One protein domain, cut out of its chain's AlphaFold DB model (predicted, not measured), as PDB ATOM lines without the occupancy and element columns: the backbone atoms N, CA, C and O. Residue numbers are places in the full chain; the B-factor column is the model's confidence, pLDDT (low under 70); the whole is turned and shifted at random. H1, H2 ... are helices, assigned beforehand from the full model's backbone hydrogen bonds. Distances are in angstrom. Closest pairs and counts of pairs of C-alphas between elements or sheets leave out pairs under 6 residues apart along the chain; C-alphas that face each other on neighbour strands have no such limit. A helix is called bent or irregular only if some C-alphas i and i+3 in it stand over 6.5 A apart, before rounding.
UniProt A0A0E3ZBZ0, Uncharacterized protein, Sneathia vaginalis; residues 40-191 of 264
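AT A GLANCE: This is residues 40 to 191 of the 264 residues of an uncharacterized protein of Sneathia vaginalis (UniProt A0A0E3ZBZ0). A long helix, H4, crosses the last part of another long helix, H1, at about a right angle; its first half reaches away from H1 as an arm, with H2 and the small H3 at the far end. H6 and H8 pack on opposite sides of H1, the short H7 comes between them along the chain, and H5 sits by the beginning of H6. The printed part has 152 residues, with eight named helices, H1 to H8 in order, and no named strand; the class is all helix. The whole is loose, with a radius of gyration of the C-alphas of 19.7 A and spans of 55 by 48 by 32 A.

IN THESE COORDINATES: Find C-alpha 93 at (138.860, 181.379, 188.563); from there H4, residues 93 to 122, runs 42.7 A to C-alpha 122 at (179.716, 173.880, 178.583). H1 is residues 41 to 67, 40.5 A long, and irregular: C-alphas 63 and 66 are 7.2 A apart. Before H4 look for H2, residues 72 to 81, 14.3 A, and H3, residues 83 to 88. After it come H5, residues 132 to 138, H6, residues 142 to 160, 27.4 A, and H7, residues 163 to 166. H8, residues 168 to 189, runs 31.4 A to C-alpha 189 at (163.536, 157.520, 212.884).

HOW THE PARTS SIT: Begin at H4, where residues 109 to 116 alone touch H1; the closest C-alphas, of Met 60 and Glu 113, are 5.9 A apart, and the lines are about perpendicular at 73 degrees. Toward its beginning H4 touches H2, closest at the C-alphas of Ile 75 and Ile 100, 6.0 A, only just about perpendicular at 72 degrees. H3 is close to H4 but not clearly touching, with the C-alphas of Phe 86 and Ala 96 6.9 A apart. H1 is the hub, touching three helices. Its residues 52 to 59 alone touch H6, closest at Ile 56 and Phe 151, C-alphas 6.6 A apart, at a steep tilt of 59 degrees, the same way. Its residues 47 to 55 alone touch H8, closest at Glu 51 and Lys 175, C-alphas 5.6 A apart, at a steep tilt of 44 degrees, opposite ways. H6 and H8 are apart. H5 touches H6, closest at the C-alphas of Ser 138 and Leu 144, 5.9 A. H7 is close to H1 but not clearly touching, with the C-alphas of Tyr 59 and Phe 163 7.4 A apart. In H2, H3, H4, H5, H6 and H8 every O i to N i+4 pair is within hydrogen-bond range; in H1 21 of 23 are, and H7 is too short for such a pair.

THE WHOLE: The two C-alphas farthest apart, of Asp 87 and Lys 132, are 56.2 A apart. The printed part has no cut. The link from H4 to H5 is short, with 9 residues; the others are tight. Mean pLDDT of the printed part is 91.1, and residues 125 to 126 are under 70.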
ATOM      1  N   ASN A  40     177.513 163.139 215.998       93.19
ATOM      2  CA  ASN A  40     178.809 162.539 215.695       93.19
ATOM      3  C   ASN A  40     179.422 163.152 214.419       93.19
ATOM      4  O   ASN A  40     178.769 163.888 213.678       93.19
ATOM      5  N   GLU A  41     180.695 162.852 214.155       90.88
ATOM      6  CA  GLU A  41     181.439 163.427 213.023       90.88
ATOM      7  C   GLU A  41     180.739 163.192 211.677       90.88
ATOM      8  O   GLU A  41     180.589 164.121 210.886       90.88
ATOM      9  N   LYS A  42     180.222 161.979 211.459       87.69
ATOM     10  CA  LYS A  42     179.533 161.614 210.220       87.69
ATOM     11  C   LYS A  42     178.208 162.366 210.060       87.69
ATOM     12  O   LYS A  42     177.912 162.863 208.979       87.69
ATOM     13  N   GLU A  43     177.420 162.476 211.124       91.50
ATOM     14  CA  GLU A  43     176.166 163.243 211.120       91.50
ATOM     15  C   GLU A  43     176.428 164.731 210.865       91.50
ATOM     16  O   GLU A  43     175.726 165.374 210.088       91.50
ATOM     17  N   ALA A  44     177.486 165.283 211.464       91.56
ATOM     18  CA  ALA A  44     177.889 166.663 211.232       91.56
ATOM     19  C   ALA A  44     178.332 166.908 209.777       91.56
ATOM     20  O   ALA A  44     178.059 167.976 209.224       91.56
ATOM     21  N   GLU A  45     179.004 165.944 209.144       87.94
ATOM     22  CA  GLU A  45     179.333 165.995 207.714       87.94
ATOM     23  C   GLU A  45     178.087 165.909 206.825       87.94
ATOM     24  O   GLU A  45     177.948 166.709 205.899       87.94
ATOM     25  N   GLU A  46     177.149 165.009 207.137       89.19
ATOM     26  CA  GLU A  46     175.868 164.898 206.429       89.19
ATOM     27  C   GLU A  46     175.076 166.215 206.497       89.19
ATOM     28  O   GLU A  46     174.601 166.698 205.467       89.19
ATOM     29  N   ILE A  47     174.996 166.852 207.671       93.81
ATOM     30  CA  ILE A  47     174.343 168.162 207.834       93.81
ATOM     31  C   ILE A  47     175.028 169.220 206.962       93.81
ATOM     32  O   ILE A  47     174.345 169.927 206.225       93.81
ATOM     33  N   LYS A  48     176.365 169.313 206.983       91.12
ATOM     34  CA  LYS A  48     177.109 170.278 206.148       91.12
ATOM     35  C   LYS A  48     176.856 170.068 204.657       91.12
ATOM     36  O   LYS A  48     176.745 171.042 203.915       91.12
ATOM     37  N   TYR A  49     176.773 168.814 204.218       88.12
ATOM     38  CA  TYR A  49     176.442 168.490 202.834       88.12
ATOM     39  C   TYR A  49     175.026 168.964 202.481       88.12
ATOM     40  O   TYR A  49     174.841 169.646 201.476       88.12
ATOM     41  N   LEU A  50     174.033 168.686 203.334       92.06
ATOM     42  CA  LEU A  50     172.659 169.160 203.139       92.06
ATOM     43  C   LEU A  50     172.570 170.695 203.124       92.06
ATOM     44  O   LEU A  50     171.901 171.253 202.258       92.06
ATOM     45  N   GLU A  51     173.288 171.382 204.018       94.56
ATOM     46  CA  GLU A  51     173.374 172.846 204.030       94.56
ATOM     47  C   GLU A  51     173.944 173.378 202.711       94.56
ATOM     48  O   GLU A  51     173.367 174.285 202.112       94.56
ATOM     49  N   LYS A  52     175.054 172.800 202.227       91.00
ATOM     50  CA  LYS A  52     175.660 173.189 200.946       91.00
ATOM     51  C   LYS A  52     174.656 173.039 199.802       91.00
ATOM     52  O   LYS A  52     174.547 173.942 198.977       91.00
ATOM     53  N   ASN A  53     173.898 171.947 199.780       90.00
ATOM     54  CA  ASN A  53     172.922 171.684 198.725       90.00
ATOM     55  C   ASN A  53     171.816 172.742 198.688       90.00
ATOM     56  O   ASN A  53     171.520 173.274 197.617       90.00
ATOM     57  N   GLU A  54     171.226 173.079 199.837       94.56
ATOM     58  CA  GLU A  54     170.158 174.087 199.898       94.56
ATOM     59  C   GLU A  54     170.675 175.495 199.575       94.56
ATOM     60  O   GLU A  54     170.014 176.257 198.870       94.56
ATOM     61  N   ILE A  55     171.901 175.833 199.989       95.38
ATOM     62  CA  ILE A  55     172.526 177.120 199.644       95.38
ATOM     63  C   ILE A  55     172.768 177.234 198.134       95.38
ATOM     64  O   ILE A  55     172.546 178.295 197.549       95.38
ATOM     65  N   ILE A  56     173.197 176.153 197.479       93.12
ATOM     66  CA  ILE A  56     173.406 176.144 196.027       93.12
ATOM     67  C   ILE A  56     172.082 176.201 195.262       93.12
ATOM     68  O   ILE A  56     171.997 176.896 194.249       93.12
ATOM     69  N   ARG A  57     171.023 175.560 195.765       92.62
ATOM     70  CA  ARG A  57     169.667 175.739 195.223       92.62
ATOM     71  C   ARG A  57     169.207 177.187 195.324       92.62
ATOM     72  O   ARG A  57     168.745 177.737 194.329       92.62
ATOM     73  N   LEU A  58     169.420 177.833 196.473       95.19
ATOM     74  CA  LEU A  58     169.138 179.260 196.631       95.19
ATOM     75  C   LEU A  58     169.927 180.103 195.621       95.19
ATOM     76  O   LEU A  58     169.362 181.015 195.022       95.19
ATOM     77  N   TYR A  59     171.208 179.799 195.402       95.56
ATOM     78  CA  TYR A  59     172.026 180.493 194.407       95.56
ATOM     79  C   TYR A  59     171.445 180.382 192.998       95.56
ATOM     80  O   TYR A  59     171.273 181.408 192.333       95.56
ATOM     81  N   MET A  60     171.119 179.167 192.551       94.00
ATOM     82  CA  MET A  60     170.524 178.953 191.230       94.00
ATOM     83  C   MET A  60     169.226 179.747 191.098       94.00
ATOM     84  O   MET A  60     169.093 180.549 190.173       94.00
ATOM     85  N   HIS A  61     168.346 179.621 192.092       93.19
ATOM     86  CA  HIS A  61     167.069 180.314 192.113       93.19
ATOM     87  C   HIS A  61     167.241 181.836 192.037       93.19
ATOM     88  O   HIS A  61     166.699 182.483 191.145       93.19
ATOM     89  N   LYS A  62     168.074 182.429 192.902       94.50
ATOM     90  CA  LYS A  62     168.323 183.882 192.927       94.50
ATOM     91  C   LYS A  62     169.038 184.408 191.688       94.50
ATOM     92  O   LYS A  62     168.899 185.586 191.363       94.50
ATOM     93  N   THR A  63     169.778 183.556 190.987       93.62
ATOM     94  CA  THR A  63     170.434 183.917 189.725       93.62
ATOM     95  C   THR A  63     169.427 184.025 188.583       93.62
ATOM     96  O   THR A  63     169.556 184.907 187.731       93.62
ATOM     97  N   VAL A  64     168.410 183.159 188.559       93.81
ATOM     98  CA  VAL A  64     167.428 183.116 187.466       93.81
ATOM     99  C   VAL A  64     166.139 183.880 187.756       93.81
ATOM    100  O   VAL A  64     165.487 184.301 186.805       93.81
ATOM    101  N   GLU A  65     165.804 184.114 189.028       91.06
ATOM    102  CA  GLU A  65     164.591 184.805 189.495       91.06
ATOM    103  C   GLU A  65     164.288 186.099 188.705       91.06
ATOM    104  O   GLU A  65     163.155 186.250 188.245       91.06
ATOM    105  N   PRO A  66     165.261 186.990 188.402       92.50
ATOM    106  CA  PRO A  66     164.997 188.203 187.616       92.50
ATOM    107  C   PRO A  66     164.561 187.962 186.160       92.50
ATOM    108  O   PRO A  66     164.081 188.885 185.504       92.50
ATOM    109  N   ARG A  67     164.773 186.755 185.623       92.44
ATOM    110  CA  ARG A  67     164.436 186.359 184.244       92.44
ATOM    111  C   ARG A  67     163.094 185.630 184.145       92.44
ATOM    112  O   ARG A  67     162.669 185.317 183.034       92.44
ATOM    113  N   VAL A  68     162.442 185.335 185.269       90.19
ATOM    114  CA  VAL A  68     161.163 184.619 185.290       90.19
ATOM    115  C   VAL A  68     160.064 185.551 184.806       90.19
ATOM    116  O   VAL A  68     159.768 186.568 185.429       90.19
ATOM    117  N   ILE A  69     159.446 185.197 183.682       89.31
ATOM    118  CA  ILE A  69     158.348 185.962 183.095       89.31
ATOM    119  C   ILE A  69     157.186 185.010 182.846       89.31
ATOM    120  O   ILE A  69     157.244 184.158 181.961       89.31
ATOM    121  N   VAL A  70     156.111 185.192 183.611       90.50
ATOM    122  CA  VAL A  70     154.816 184.546 183.377       90.50
ATOM    123  C   VAL A  70     153.824 185.622 182.964       90.50
ATOM    124  O   VAL A  70     153.669 186.639 183.639       90.50
ATOM    125  N   THR A  71     153.169 185.411 181.825       93.62
ATOM    126  CA  THR A  71     152.227 186.376 181.253       93.62
ATOM    127  C   THR A  71     150.789 185.994 181.577       93.62
ATOM    128  O   THR A  71     150.468 184.811 181.712       93.62
ATOM    129  N   GLU A  72     149.899 186.982 181.626       94.12
ATOM    130  CA  GLU A  72     148.466 186.730 181.812       94.12
ATOM    131  C   GLU A  72     147.909 185.799 180.723       94.12
ATOM    132  O   GLU A  72     147.169 184.867 181.018       94.12
ATOM    133  N   ASN A  73     148.363 185.964 179.476       95.69
ATOM    134  CA  ASN A  73     147.980 185.082 178.372       95.69
ATOM    135  C   ASN A  73     148.368 183.623 178.648       95.69
ATOM    136  O   ASN A  73     147.531 182.739 178.501       95.69
ATOM    137  N   SER A  74     149.590 183.363 179.130       94.31
ATOM    138  CA  SER A  74     150.009 181.994 179.471       94.31
ATOM    139  C   SER A  74     149.196 181.376 180.614       94.31
ATOM    140  O   SER A  74     148.954 180.168 180.606       94.31
ATOM    141  N   ILE A  75     148.735 182.192 181.570       94.88
ATOM    142  CA  ILE A  75     147.863 181.737 182.661       94.88
ATOM    143  C   ILE A  75     146.481 181.375 182.110       94.88
ATOM    144  O   ILE A  75     145.970 180.292 182.394       94.88
ATOM    145  N   ILE A  76     145.901 182.243 181.279       94.25
ATOM    146  CA  ILE A  76     144.595 182.021 180.647       94.25
ATOM    147  C   ILE A  76     144.626 180.782 179.741       94.25
ATOM    148  O   ILE A  76     143.713 179.958 179.798       94.25
ATOM    149  N   ASP A  77     145.682 180.604 178.946       95.69
ATOM    150  CA  ASP A  77     145.840 179.444 178.063       95.69
ATOM    151  C   ASP A  77     145.886 178.134 178.857       95.69
ATOM    152  O   ASP A  77     145.210 177.161 178.508       95.69
ATOM    153  N   ARG A  78     146.632 178.113 179.972       94.44
ATOM    154  CA  ARG A  78     146.676 176.954 180.872       94.44
ATOM    155  C   ARG A  78     145.330 176.721 181.557       94.44
ATOM    156  O   ARG A  78     144.874 175.582 181.601       94.44
ATOM    157  N   TYR A  79     144.658 177.778 182.015       94.00
ATOM    158  CA  TYR A  79     143.328 177.669 182.615       94.00
ATOM    159  C   TYR A  79     142.328 177.046 181.641       94.00
ATOM    160  O   TYR A  79     141.605 176.127 182.010       94.00
ATOM    161  N   ASN A  80     142.320 177.490 180.383       94.25
ATOM    162  CA  ASN A  80     141.426 176.951 179.359       94.25
ATOM    163  C   ASN A  80     141.700 175.471 179.066       94.25
ATOM    164  O   ASN A  80     140.757 174.707 178.861       94.25
ATOM    165  N   LYS A  81     142.972 175.059 179.081       95.19
ATOM    166  CA  LYS A  81     143.371 173.658 178.908       95.19
ATOM    167  C   LYS A  81     142.896 172.774 180.066       95.19
ATOM    168  O   LYS A  81     142.392 171.680 179.824       95.19
ATOM    169  N   ASP A  82     143.001 173.276 181.293       93.75
ATOM    170  CA  ASP A  82     142.714 172.521 182.518       93.75
ATOM    171  C   ASP A  82     141.333 172.858 183.113       93.75
ATOM    172  O   ASP A  82     141.003 172.467 184.233       93.75
ATOM    173  N   LYS A  83     140.481 173.556 182.354       92.62
ATOM    174  CA  LYS A  83     139.202 174.091 182.835       92.62
ATOM    175  C   LYS A  83     138.308 173.013 183.439       92.62
ATOM    176  O   LYS A  83     137.764 173.199 184.521       92.62
ATOM    177  N   ALA A  84     138.211 171.860 182.778       93.94
ATOM    178  CA  ALA A  84     137.409 170.739 183.259       93.94
ATOM    179  C   ALA A  84     137.868 170.235 184.641       93.94
ATOM    180  O   ALA A  84     137.037 169.830 185.447       93.94
ATOM    181  N   TYR A  85     139.171 170.286 184.940       93.50
ATOM    182  CA  TYR A  85     139.694 169.922 186.257       93.50
ATOM    183  C   TYR A  85     139.244 170.922 187.328       93.50
ATOM    184  O   TYR A  85     138.736 170.511 188.371       93.50
ATOM    185  N   PHE A  86     139.371 172.225 187.062       93.81
ATOM    186  CA  PHE A  86     138.957 173.262 188.011       93.81
ATOM    187  C   PHE A  86     137.442 173.287 188.226       93.81
ATOM    188  O   PHE A  86     137.003 173.372 189.375       93.81
ATOM    189  N   ASP A  87     136.663 173.143 187.151       91.75
ATOM    190  CA  ASP A  87     135.201 173.084 187.198       91.75
ATOM    191  C   ASP A  87     134.743 171.880 188.045       91.75
ATOM    192  O   ASP A  87     133.924 172.036 188.951       91.75
ATOM    193  N   ASN A  88     135.337 170.697 187.844       95.31
ATOM    194  CA  ASN A  88     135.014 169.494 188.623       95.31
ATOM    195  C   ASN A  88     135.367 169.615 190.117       95.31
ATOM    196  O   ASN A  88     134.735 168.969 190.950       95.31
ATOM    197  N   GLN A  89     136.370 170.427 190.462       93.31
ATOM    198  CA  GLN A  89     136.809 170.669 191.841       93.31
ATOM    199  C   GLN A  89     136.144 171.907 192.473       93.31
ATOM    200  O   GLN A  89     136.486 172.279 193.596       93.31
ATOM    201  N   ASN A  90     135.211 172.566 191.770       93.19
ATOM    202  CA  ASN A  90     134.591 173.834 192.174       93.19
ATOM    203  C   ASN A  90     135.618 174.923 192.552       93.19
ATOM    204  O   ASN A  90     135.394 175.722 193.465       93.19
ATOM    205  N   ILE A  91     136.767 174.952 191.871       92.00
ATOM    206  CA  ILE A  91     137.814 175.943 192.125       92.00
ATOM    207  C   ILE A  91     137.461 177.224 191.353       92.00
ATOM    208  O   ILE A  91     137.413 177.194 190.121       92.00
ATOM    209  N   PRO A  92     137.238 178.367 192.032       93.06
ATOM    210  CA  PRO A  92     136.909 179.612 191.351       93.06
ATOM    211  C   PRO A  92     138.104 180.122 190.545       93.06
ATOM    212  O   PRO A  92     139.257 179.914 190.934       93.06
ATOM    213  N   PHE A  93     137.829 180.864 189.469       90.38
ATOM    214  CA  PHE A  93     138.860 181.379 188.563       90.38
ATOM    215  C   PHE A  93     139.990 182.115 189.293       90.38
ATOM    216  O   PHE A  93     141.147 181.843 189.015       90.38
ATOM    217  N   THR A  94     139.694 182.962 190.283       93.06
ATOM    218  CA  THR A  94     140.724 183.679 191.061       93.06
ATOM    219  C   THR A  94     141.701 182.733 191.761       93.06
ATOM    220  O   THR A  94     142.900 182.984 191.782       93.06
ATOM    221  N   LYS A  95     141.208 181.616 192.309       93.06
ATOM    222  CA  LYS A  95     142.062 180.621 192.964       93.06
ATOM    223  C   LYS A  95     142.817 179.781 191.933       93.06
ATOM    224  O   LYS A  95     143.994 179.503 192.130       93.06
ATOM    225  N   ALA A  96     142.161 179.404 190.835       92.69
ATOM    226  CA  ALA A  96     142.804 178.692 189.733       92.69
ATOM    227  C   ALA A  96     143.929 179.528 189.101       92.69
ATOM    228  O   ALA A  96     144.996 178.997 188.822       92.69
ATOM    229  N   HIS A  97     143.716 180.835 188.941       94.62
ATOM    230  CA  HIS A  97     144.690 181.789 188.412       94.62
ATOM    231  C   HIS A  97     145.975 181.805 189.241       94.62
ATOM    232  O   HIS A  97     147.044 181.561 188.689       94.62
ATOM    233  N   GLU A  98     145.879 181.976 190.564       94.00
ATOM    234  CA  GLU A  98     147.059 181.967 191.442       94.00
ATOM    235  C   GLU A  98     147.764 180.601 191.466       94.00
ATOM    236  O   GLU A  98     148.995 180.539 191.434       94.00
ATOM    237  N   ILE A  99     147.006 179.495 191.438       93.19
ATOM    238  CA  ILE A  99     147.573 178.138 191.324       93.19
ATOM    239  C   ILE A  99     148.391 178.010 190.035       93.19
ATOM    240  O   ILE A  99     149.558 177.623 190.078       93.19
ATOM    241  N   ILE A 100     147.798 178.364 188.894       94.69
ATOM    242  CA  ILE A 100     148.443 178.273 187.582       94.69
ATOM    243  C   ILE A 100     149.658 179.190 187.521       94.69
ATOM    244  O   ILE A 100     150.717 178.779 187.057       94.69
ATOM    245  N   LYS A 101     149.535 180.428 188.000       94.12
ATOM    246  CA  LYS A 101     150.634 181.389 188.039       94.12
ATOM    247  C   LYS A 101     151.811 180.844 188.840       94.12
ATOM    248  O   LYS A 101     152.944 180.908 188.369       94.12
ATOM    249  N   SER A 102     151.555 180.265 190.013       92.81
ATOM    250  CA  SER A 102     152.593 179.623 190.824       92.81
ATOM    251  C   SER A 102     153.236 178.439 190.099       92.81
ATOM    252  O   SER A 102     154.459 178.309 190.119       92.81
ATOM    253  N   GLN A 103     152.439 177.593 189.442       93.50
ATOM    254  CA  GLN A 103     152.936 176.442 188.681       93.50
ATOM    255  C   GLN A 103     153.806 176.876 187.500       93.50
ATOM    256  O   GLN A 103     154.929 176.402 187.362       93.50
ATOM    257  N   LEU A 104     153.334 177.824 186.689       94.00
ATOM    258  CA  LEU A 104     154.085 178.360 185.555       94.00
ATOM    259  C   LEU A 104     155.374 179.048 186.014       94.00
ATOM    260  O   LEU A 104     156.413 178.864 185.388       94.00
ATOM    261  N   ASN A 105     155.341 179.791 187.124       92.12
ATOM    262  CA  ASN A 105     156.549 180.386 187.699       92.12
ATOM    263  C   ASN A 105     157.567 179.308 188.087       92.12
ATOM    264  O   ASN A 105     158.755 179.482 187.829       92.12
ATOM    265  N   ALA A 106     157.126 178.202 188.691       90.94
ATOM    266  CA  ALA A 106     158.003 177.089 189.044       90.94
ATOM    267  C   ALA A 106     158.566 176.380 187.798       90.94
ATOM    268  O   ALA A 106     159.764 176.117 187.742       90.94
ATOM    269  N   GLU A 107     157.733 176.132 186.780       92.81
ATOM    270  CA  GLU A 107     158.150 175.533 185.502       92.81
ATOM    271  C   GLU A 107     159.212 176.397 184.795       92.81
ATOM    272  O   GLU A 107     160.254 175.888 184.377       92.81
ATOM    273  N   VAL A 108     158.979 177.712 184.701       93.38
ATOM    274  CA  VAL A 108     159.918 178.659 184.078       93.38
ATOM    275  C   VAL A 108     161.214 178.756 184.881       93.38
ATOM    276  O   VAL A 108     162.288 178.690 184.287       93.38
ATOM    277  N   ASN A 109     161.134 178.870 186.211       92.19
ATOM    278  CA  ASN A 109     162.316 178.852 187.078       92.19
ATOM    279  C   ASN A 109     163.162 177.604 186.832       92.19
ATOM    280  O   ASN A 109     164.346 177.725 186.533       92.19
ATOM    281  N   TYR A 110     162.547 176.420 186.886       92.69
ATOM    282  CA  TYR A 110     163.252 175.159 186.682       92.69
ATOM    283  C   TYR A 110     163.947 175.107 185.317       92.69
ATOM    284  O   TYR A 110     165.119 174.745 185.240       92.69
ATOM    285  N   GLY A 111     163.267 175.522 184.242       93.94
ATOM    286  CA  GLY A 111     163.876 175.599 182.911       93.94
ATOM    287  C   GLY A 111     165.103 176.516 182.874       93.94
ATOM    288  O   GLY A 111     166.150 176.136 182.353       93.94
ATOM    289  N   LEU A 112     165.013 177.694 183.495       95.44
ATOM    290  CA  LEU A 112     166.125 178.644 183.561       95.44
ATOM    291  C   LEU A 112     167.296 178.132 184.416       95.44
ATOM    292  O   LEU A 112     168.450 178.408 184.085       95.44
ATOM    293  N   GLU A 113     167.026 177.399 185.498       93.31
ATOM    294  CA  GLU A 113     168.062 176.750 186.313       93.31
ATOM    295  C   GLU A 113     168.789 175.659 185.515       93.31
ATOM    296  O   GLU A 113     170.019 175.583 185.554       93.31
ATOM    297  N   GLN A 114     168.060 174.862 184.725       92.94
ATOM    298  CA  GLN A 114     168.666 173.878 183.820       92.94
ATOM    299  C   GLN A 114     169.528 174.549 182.744       92.94
ATOM    300  O   GLN A 114     170.637 174.083 182.466       92.94
ATOM    301  N   ASP A 115     169.071 175.669 182.176       93.62
ATOM    302  CA  ASP A 115     169.859 176.462 181.227       93.62
ATOM    303  C   ASP A 115     171.127 177.025 181.879       93.62
ATOM    304  O   ASP A 115     172.194 177.019 181.264       93.62
ATOM    305  N   LEU A 116     171.039 177.514 183.122       92.38
ATOM    306  CA  LEU A 116     172.193 177.991 183.885       92.38
ATOM    307  C   LEU A 116     173.225 176.873 184.050       92.38
ATOM    308  O   LEU A 116     174.376 177.046 183.654       92.38
ATOM    309  N   VAL A 117     172.807 175.716 184.571       91.31
ATOM    310  CA  VAL A 117     173.678 174.548 184.766       91.31
ATOM    311  C   VAL A 117     174.309 174.113 183.447       91.31
ATOM    312  O   VAL A 117     175.525 173.936 183.367       91.31
ATOM    313  N   THR A 118     173.504 173.999 182.391       91.19
ATOM    314  CA  THR A 118     173.973 173.592 181.064       91.19
ATOM    315  C   THR A 118     175.035 174.557 180.548       91.19
ATOM    316  O   THR A 118     176.112 174.122 180.144       91.19
ATOM    317  N   ASN A 119     174.782 175.864 180.603       90.38
ATOM    318  CA  ASN A 119     175.736 176.867 180.135       90.38
ATOM    319  C   ASN A 119     177.024 176.884 180.966       90.38
ATOM    320  O   ASN A 119     178.100 177.052 180.394       90.38
ATOM    321  N   LEU A 120     176.936 176.692 182.283       88.62
ATOM    322  CA  LEU A 120     178.111 176.634 183.153       88.62
ATOM    323  C   LEU A 120     178.996 175.432 182.832       88.62
ATOM    324  O   LEU A 120     180.203 175.595 182.690       88.62
ATOM    325  N   VAL A 121     178.408 174.248 182.647       86.06
ATOM    326  CA  VAL A 121     179.162 173.032 182.305       86.06
ATOM    327  C   VAL A 121     179.836 173.157 180.934       86.06
ATOM    328  O   VAL A 121     180.996 172.775 180.790       86.06
ATOM    329  N   HIS A 122     179.152 173.721 179.933       85.75
ATOM    330  CA  HIS A 122     179.716 173.880 178.583       85.75
ATOM    331  C   HIS A 122     180.830 174.931 178.510       85.75
ATOM    332  O   HIS A 122     181.765 174.771 177.728       85.75
ATOM    333  N   ASN A 123     180.735 175.999 179.306       82.81
ATOM    334  CA  ASN A 123     181.678 177.121 179.278       82.81
ATOM    335  C   ASN A 123     182.699 177.078 180.425       82.81
ATOM    336  O   ASN A 123     183.364 178.078 180.698       82.81
ATOM    337  N   MET A 124     182.811 175.942 181.116       76.94
ATOM    338  CA  MET A 124     183.675 175.795 182.279       76.94
ATOM    339  C   MET A 124     185.148 175.972 181.883       76.94
ATOM    340  O   MET A 124     185.747 175.102 181.254       76.94
ATOM    341  N   ALA A 125     185.731 177.112 182.257       64.19
ATOM    342  CA  ALA A 125     187.154 177.393 182.062       64.19
ATOM    343  C   ALA A 125     188.030 176.811 183.188       64.19
ATOM    344  O   ALA A 125     189.213 176.542 182.977       64.19
ATOM    345  N   ASP A 126     187.444 176.612 184.371       67.31
ATOM    346  CA  ASP A 126     188.143 176.233 185.597       67.31
ATOM    347  C   ASP A 126     188.102 174.715 185.834       67.31
ATOM    348  O   ASP A 126     187.115 174.034 185.560       67.31
ATOM    349  N   THR A 127     189.183 174.164 186.387       76.19
ATOM    350  CA  THR A 127     189.215 172.760 186.816       76.19
ATOM    351  C   THR A 127     188.505 172.623 188.160       76.19
ATOM    352  O   THR A 127     188.940 173.195 189.157       76.19
ATOM    353  N   VAL A 128     187.431 171.834 188.214       81.25
ATOM    354  CA  VAL A 128     186.749 171.515 189.476       81.25
ATOM    355  C   VAL A 128     187.511 170.407 190.196       81.25
ATOM    356  O   VAL A 128     187.745 169.336 189.636       81.25
ATOM    357  N   THR A 129     187.897 170.661 191.444       82.81
ATOM    358  CA  THR A 129     188.600 169.688 192.288       82.81
ATOM    359  C   THR A 129     187.712 169.291 193.458       82.81
ATOM    360  O   THR A 129     187.294 170.147 194.229       82.81
ATOM    361  N   LEU A 130     187.455 167.991 193.604       83.38
ATOM    362  CA  LEU A 130     186.777 167.446 194.780       83.38
ATOM    363  C   LEU A 130     187.775 167.149 195.893       83.38
ATOM    364  O   LEU A 130     188.924 166.772 195.633       83.38
ATOM    365  N   LYS A 131     187.331 167.278 197.144       84.31
ATOM    366  CA  LYS A 131     188.144 166.888 198.293       84.31
ATOM    367  C   LYS A 131     188.113 165.373 198.472       84.31
ATOM    368  O   LYS A 131     187.208 164.682 198.002       84.31
ATOM    369  N   LYS A 132     189.106 164.833 199.180       81.94
ATOM    370  CA  LYS A 132     189.174 163.391 199.465       81.94
ATOM    371  C   LYS A 132     187.962 162.938 200.282       81.94
ATOM    372  O   LYS A 132     187.448 161.846 200.061       81.94
ATOM    373  N   GLU A 133     187.507 163.790 201.190       81.25
ATOM    374  CA  GLU A 133     186.347 163.571 202.047       81.25
ATOM    375  C   GLU A 133     185.064 163.432 201.212       81.25
ATOM    376  O   GLU A 133     184.291 162.511 201.457       81.25
ATOM    377  N   ASP A 134     184.893 164.234 200.152       79.94
ATOM    378  CA  ASP A 134     183.740 164.143 199.238       79.94
ATOM    379  C   ASP A 134     183.701 162.782 198.513       79.94
ATOM    380  O   ASP A 134     182.653 162.145 198.377       79.94
ATOM    381  N   ILE A 135     184.870 162.275 198.100       81.62
ATOM    382  CA  ILE A 135     184.989 160.955 197.460       81.62
ATOM    383  C   ILE A 135     184.673 159.829 198.450       81.62
ATOM    384  O   ILE A 135     183.997 158.865 198.093       81.62
ATOM    385  N   ILE A 136     185.122 159.948 199.699       83.06
ATOM    386  CA  ILE A 136     184.815 158.965 200.746       83.06
ATOM    387  C   ILE A 136     183.317 158.985 201.072       83.06
ATOM    388  O   ILE A 136     182.694 157.922 201.126       83.06
ATOM    389  N   PHE A 137     182.727 160.173 201.223       81.62
ATOM    390  CA  PHE A 137     181.301 160.352 201.489       81.62
ATOM    391  C   PHE A 137     180.441 159.748 200.381       81.62
ATOM    392  O   PHE A 137     179.469 159.048 200.665       81.62
ATOM    393  N   SER A 138     180.827 159.957 199.118       84.12
ATOM    394  CA  SER A 138     180.082 159.402 197.987       84.12
ATOM    395  C   SER A 138     180.138 157.880 197.905       84.12
ATOM    396  O   SER A 138     179.355 157.282 197.170       84.12
ATOM    397  N   LYS A 139     181.061 157.232 198.632       86.38
ATOM    398  CA  LYS A 139     181.325 155.786 198.554       86.38
ATOM    399  C   LYS A 139     181.566 155.301 197.117       86.38
ATOM    400  O   LYS A 139     181.332 154.133 196.811       86.38
ATOM    401  N   GLY A 140     182.034 156.191 196.241       82.56
ATOM    402  CA  GLY A 140     182.242 155.901 194.826       82.56
ATOM    403  C   GLY A 140     180.974 155.889 193.967       82.56
ATOM    404  O   GLY A 140     181.060 155.428 192.832       82.56
ATOM    405  N   ASP A 141     179.827 156.372 194.461       87.19
ATOM    406  CA  ASP A 141     178.603 156.525 193.663       87.19
ATOM    407  C   ASP A 141     178.816 157.581 192.557       87.19
ATOM    408  O   ASP A 141     178.979 158.769 192.862       87.19
ATOM    409  N   PRO A 142     178.811 157.185 191.268       87.44
ATOM    410  CA  PRO A 142     179.076 158.105 190.170       87.44
ATOM    411  C   PRO A 142     178.059 159.246 190.049       87.44
ATOM    412  O   PRO A 142     178.443 160.346 189.652       87.44
ATOM    413  N   GLU A 143     176.785 159.021 190.375       87.06
ATOM    414  CA  GLU A 143     175.748 160.059 190.269       87.06
ATOM    415  C   GLU A 143     175.877 161.084 191.396       87.06
ATOM    416  O   GLU A 143     175.760 162.296 191.176       87.06
ATOM    417  N   LEU A 144     176.226 160.615 192.593       85.31
ATOM    418  CA  LEU A 144     176.538 161.494 193.712       85.31
ATOM    419  C   LEU A 144     177.807 162.315 193.438       85.31
ATOM    420  O   LEU A 144     177.814 163.521 193.672       85.31
ATOM    421  N   ILE A 145     178.842 161.703 192.855       87.25
ATOM    422  CA  ILE A 145     180.066 162.408 192.448       87.25
ATOM    423  C   ILE A 145     179.758 163.487 191.401       87.25
ATOM    424  O   ILE A 145     180.202 164.623 191.561       87.25
ATOM    425  N   LYS A 146     178.972 163.185 190.355       85.62
ATOM    426  CA  LYS A 146     178.550 164.192 189.358       85.62
ATOM    427  C   LYS A 146     177.832 165.370 190.017       85.62
ATOM    428  O   LYS A 146     178.124 166.523 189.702       85.62
ATOM    429  N   THR A 147     176.935 165.074 190.953       86.25
ATOM    430  CA  THR A 147     176.195 166.088 191.714       86.25
ATOM    431  C   THR A 147     177.143 166.963 192.541       86.25
ATOM    432  O   THR A 147     177.037 168.187 192.507       86.25
ATOM    433  N   MET A 148     178.126 166.363 193.219       86.94
ATOM    434  CA  MET A 148     179.142 167.097 193.982       86.94
ATOM    435  C   MET A 148     180.004 168.003 193.101       86.94
ATOM    436  O   MET A 148     180.255 169.145 193.482       86.94
ATOM    437  N   VAL A 149     180.432 167.527 191.925       87.44
ATOM    438  CA  VAL A 149     181.188 168.340 190.953       87.44
ATOM    439  C   VAL A 149     180.366 169.550 190.522       87.44
ATOM    440  O   VAL A 149     180.874 170.670 190.529       87.44
ATOM    441  N   LEU A 150     179.088 169.345 190.193       87.75
ATOM    442  CA  LEU A 150     178.196 170.437 189.815       87.75
ATOM    443  C   LEU A 150     178.034 171.457 190.951       87.75
ATOM    444  O   LEU A 150     178.099 172.663 190.712       87.75
ATOM    445  N   PHE A 151     177.857 171.001 192.191       87.69
ATOM    446  CA  PHE A 151     177.745 171.904 193.335       87.69
ATOM    447  C   PHE A 151     179.029 172.672 193.612       87.69
ATOM    448  O   PHE A 151     178.958 173.841 193.989       87.69
ATOM    449  N   GLU A 152     180.196 172.068 193.407       88.56
ATOM    450  CA  GLU A 152     181.465 172.780 193.536       88.56
ATOM    451  C   GLU A 152     181.620 173.848 192.447       88.56
ATOM    452  O   GLU A 152     181.964 174.987 192.760       88.56
ATOM    453  N   LEU A 153     181.259 173.537 191.197       89.50
ATOM    454  CA  LEU A 153     181.226 174.520 190.111       89.50
ATOM    455  C   LEU A 153     180.312 175.707 190.452       89.50
ATOM    456  O   LEU A 153     180.730 176.860 190.372       89.50
ATOM    457  N   LEU A 154     179.084 175.434 190.895       91.00
ATOM    458  CA  LEU A 154     178.134 176.475 191.298       91.00
ATOM    459  C   LEU A 154     178.631 177.271 192.515       91.00
ATOM    460  O   LEU A 154     178.387 178.469 192.601       91.00
ATOM    461  N   THR A 155     179.367 176.636 193.432       89.81
ATOM    462  CA  THR A 155     179.996 177.320 194.574       89.81
ATOM    463  C   THR A 155     181.066 178.303 194.097       89.81
ATOM    464  O   THR A 155     181.123 179.433 194.581       89.81
ATOM    465  N   ILE A 156     181.903 177.901 193.133       88.75
ATOM    466  CA  ILE A 156     182.913 178.773 192.516       88.75
ATOM    467  C   ILE A 156     182.239 179.987 191.865       88.75
ATOM    468  O   ILE A 156     182.656 181.116 192.113       88.75
ATOM    469  N   GLU A 157     181.170 179.781 191.095       90.56
ATOM    470  CA  GLU A 157     180.423 180.874 190.458       90.56
ATOM    471  C   GLU A 157     179.734 181.795 191.470       90.56
ATOM    472  O   GLU A 157     179.801 183.020 191.347       90.56
ATOM    473  N   ALA A 158     179.142 181.235 192.527       91.44
ATOM    474  CA  ALA A 158     178.566 182.015 193.616       91.44
ATOM    475  C   ALA A 158     179.615 182.888 194.324       91.44
ATOM    476  O   ALA A 158     179.289 183.996 194.738       91.44
ATOM    477  N   ASN A 159     180.870 182.429 194.424       89.81
ATOM    478  CA  ASN A 159     181.987 183.195 194.994       89.81
ATOM    479  C   ASN A 159     182.526 184.295 194.064       89.81
ATOM    480  O   ASN A 159     183.167 185.229 194.542       89.81
ATOM    481  N   LYS A 160     182.289 184.209 192.745       89.94
ATOM    482  CA  LYS A 160     182.660 185.271 191.786       89.94
ATOM    483  C   LYS A 160     181.796 186.526 191.955       89.94
ATOM    484  O   LYS A 160     182.165 187.595 191.474       89.94
ATOM    485  N   ILE A 161     180.663 186.404 192.644       88.88
ATOM    486  CA  ILE A 161     179.754 187.498 192.980       88.88
ATOM    487  C   ILE A 161     179.603 187.619 194.502       88.88
ATOM    488  O   ILE A 161     179.972 186.726 195.256       88.88
ATOM    489  N   ASP A 162     179.008 188.708 194.985       92.62
ATOM    490  CA  ASP A 162     178.794 188.929 196.424       92.62
ATOM    491  C   ASP A 162     177.587 188.137 196.987       92.62
ATOM    492  O   ASP A 162     176.822 188.632 197.814       92.62
ATOM    493  N   PHE A 163     177.358 186.911 196.497       95.31
ATOM    494  CA  PHE A 163     176.150 186.130 196.791       95.31
ATOM    495  C   PHE A 163     175.994 185.850 198.288       95.31
ATOM    496  O   PHE A 163     174.959 186.166 198.877       95.31
ATOM    497  N   PHE A 164     177.033 185.298 198.918       94.38
ATOM    498  CA  PHE A 164     176.969 184.859 200.312       94.38
ATOM    499  C   PHE A 164     176.735 186.014 201.292       94.38
ATOM    500  O   PHE A 164     176.044 185.825 202.290       94.38
ATOM    501  N   ASN A 165     177.252 187.211 200.999       94.38
ATOM    502  CA  ASN A 165     177.010 188.388 201.834       94.38
ATOM    503  C   ASN A 165     175.630 188.991 201.559       94.38
ATOM    504  O   ASN A 165     174.888 189.278 202.500       94.38
ATOM    505  N   LYS A 166     175.248 189.132 200.282       95.88
ATOM    506  CA  LYS A 166     173.948 189.691 199.884       95.88
ATOM    507  C   LYS A 166     172.771 188.891 200.449       95.88
ATOM    508  O   LYS A 166     171.783 189.490 200.866       95.88
ATOM    509  N   TYR A 167     172.887 187.563 200.487       96.38
ATOM    510  CA  TYR A 167     171.836 186.647 200.947       96.38
ATOM    511  C   TYR A 167     172.168 185.980 202.292       96.38
ATOM    512  O   TYR A 167     171.634 184.920 202.613       96.38
ATOM    513  N   ALA A 168     173.026 186.597 203.115       96.81
ATOM    514  CA  ALA A 168     173.490 186.014 204.378       96.81
ATOM    515  C   ALA A 168     172.348 185.626 205.337       96.81
ATOM    516  O   ALA A 168     172.430 184.597 206.008       96.81
ATOM    517  N   LYS A 169     171.275 186.430 205.392       95.50
ATOM    518  CA  LYS A 169     170.094 186.141 206.224       95.50
ATOM    519  C   LYS A 169     169.334 184.909 205.732       95.50
ATOM    520  O   LYS A 169     169.021 184.043 206.539       95.50
ATOM    521  N   ASP A 170     169.092 184.814 204.427       96.50
ATOM    522  CA  ASP A 170     168.388 183.677 203.821       96.50
ATOM    523  C   ASP A 170     169.197 182.386 204.009       96.50
ATOM    524  O   ASP A 170     168.655 181.347 204.374       96.50
ATOM    525  N   ILE A 171     170.521 182.468 203.855       97.56
ATOM    526  CA  ILE A 171     171.442 181.351 204.097       97.56
ATOM    527  C   ILE A 171     171.405 180.898 205.561       97.56
ATOM    528  O   ILE A 171     171.387 179.700 205.832       97.56
ATOM    529  N   ASP A 172     171.404 181.830 206.516       96.38
ATOM    530  CA  ASP A 172     171.309 181.500 207.942       96.38
ATOM    531  C   ASP A 172     169.973 180.817 208.284       96.38
ATOM    532  O   ASP A 172     169.957 179.844 209.041       96.38
ATOM    533  N   ILE A 173     168.866 181.261 207.680       94.88
ATOM    534  CA  ILE A 173     167.556 180.607 207.811       94.88
ATOM    535  C   ILE A 173     167.611 179.180 207.252       94.88
ATOM    536  O   ILE A 173     167.285 178.240 207.977       94.88
ATOM    537  N   LEU A 174     168.114 178.992 206.027       96.88
ATOM    538  CA  LEU A 174     168.224 177.667 205.402       96.88
ATOM    539  C   LEU A 174     169.058 176.694 206.238       96.88
ATOM    540  O   LEU A 174     168.672 175.543 206.427       96.88
ATOM    541  N   LYS A 175     170.184 177.149 206.799       96.69
ATOM    542  CA  LYS A 175     171.008 176.309 207.684       96.69
ATOM    543  C   LYS A 175     170.241 175.852 208.922       96.69
ATOM    544  O   LYS A 175     170.336 174.692 209.323       96.69
ATOM    545  N   LYS A 176     169.453 176.746 209.527       96.31
ATOM    546  CA  LYS A 176     168.602 176.408 210.678       96.31
ATOM    547  C   LYS A 176     167.528 175.395 210.290       96.31
ATOM    548  O   LYS A 176     167.341 174.430 211.027       96.31
ATOM    549  N   GLU A 177     166.879 175.565 209.141       95.94
ATOM    550  CA  GLU A 177     165.868 174.631 208.626       95.94
ATOM    551  C   GLU A 177     166.448 173.244 208.340       95.94
ATOM    552  O   GLU A 177     165.891 172.239 208.787       95.94
ATOM    553  N   VAL A 178     167.605 173.177 207.671       97.06
ATOM    554  CA  VAL A 178     168.323 171.918 207.424       97.06
ATOM    555  C   VAL A 178     168.643 171.216 208.739       97.06
ATOM    556  O   VAL A 178     168.370 170.022 208.877       97.06
ATOM    557  N   ARG A 179     169.156 171.951 209.734       96.25
ATOM    558  CA  ARG A 179     169.459 171.392 211.057       96.25
ATOM    559  C   ARG A 179     168.208 170.859 211.755       96.25
ATOM    560  O   ARG A 179     168.247 169.738 212.256       96.25
ATOM    561  N   ILE A 180     167.118 171.631 211.784       97.00
ATOM    562  CA  ILE A 180     165.832 171.221 212.375       97.00
ATOM    563  C   ILE A 180     165.354 169.927 211.714       97.00
ATOM    564  O   ILE A 180     165.079 168.948 212.407       97.00
ATOM    565  N   LYS A 181     165.308 169.902 210.378       96.12
ATOM    566  CA  LYS A 181     164.831 168.754 209.605       96.12
ATOM    567  C   LYS A 181     165.685 167.513 209.849       96.12
ATOM    568  O   LYS A 181     165.136 166.443 210.089       96.12
ATOM    569  N   TYR A 182     167.010 167.651 209.813       96.56
ATOM    570  CA  TYR A 182     167.918 166.537 210.084       96.56
ATOM    571  C   TYR A 182     167.733 166.002 211.504       96.56
ATOM    572  O   TYR A 182     167.582 164.799 211.693       96.56
ATOM    573  N   TYR A 183     167.695 166.896 212.493       97.19
ATOM    574  CA  TYR A 183     167.552 166.535 213.896       97.19
ATOM    575  C   TYR A 183     166.247 165.782 214.172       97.19
ATOM    576  O   TYR A 183     166.290 164.695 214.746       97.19
ATOM    577  N   VAL A 184     165.106 166.316 213.716       96.69
ATOM    578  CA  VAL A 184     163.790 165.672 213.872       96.69
ATOM    579  C   VAL A 184     163.769 164.319 213.174       96.69
ATOM    580  O   VAL A 184     163.374 163.326 213.782       96.69
ATOM    581  N   ASN A 185     164.265 164.253 211.934       95.44
ATOM    582  CA  ASN A 185     164.362 162.990 211.211       95.44
ATOM    583  C   ASN A 185     165.161 161.958 212.000       95.44
ATOM    584  O   ASN A 185     164.665 160.864 212.244       95.44
ATOM    585  N   HIS A 186     166.349 162.334 212.466       94.25
ATOM    586  CA  HIS A 186     167.238 161.456 213.209       94.25
ATOM    587  C   HIS A 186     166.593 160.913 214.498       94.25
ATOM    588  O   HIS A 186     166.565 159.701 214.722       94.25
ATOM    589  N   ILE A 187     166.054 161.787 215.356       94.56
ATOM    590  CA  ILE A 187     165.515 161.366 216.660       94.56
ATOM    591  C   ILE A 187     164.216 160.564 216.539       94.56
ATOM    592  O   ILE A 187     163.977 159.686 217.370       94.56
ATOM    593  N   CYS A 188     163.392 160.843 215.527       95.94
ATOM    594  CA  CYS A 188     162.120 160.155 215.330       95.94
ATOM    595  C   CYS A 188     162.302 158.833 214.569       95.94
ATOM    596  O   CYS A 188     161.561 157.882 214.837       95.94
ATOM    597  N   SER A 189     163.315 158.720 213.698       94.25
ATOM    598  CA  SER A 189     163.536 157.520 212.884       94.25
ATOM    599  C   SER A 189     164.371 156.430 213.557       94.25
ATOM    600  O   SER A 189     164.234 155.265 213.187       94.25
ATOM    601  N   LYS A 190     165.244 156.773 214.517       88.69
ATOM    602  CA  LYS A 190     166.275 155.861 215.068       88.69
ATOM    603  C   LYS A 190     165.760 154.491 215.541       88.69
ATOM    604  O   LYS A 190     166.472 153.499 215.420       88.69
ATOM    605  N   ASP A 191     164.523 154.434 216.038       89.81
ATOM    606  CA  ASP A 191     163.918 153.228 216.617       89.81
ATOM    607  C   ASP A 191     162.735 152.695 215.788       89.81
ATOM    608  O   ASP A 191     161.936 151.897 216.288       89.81
TER     609      ASP A 191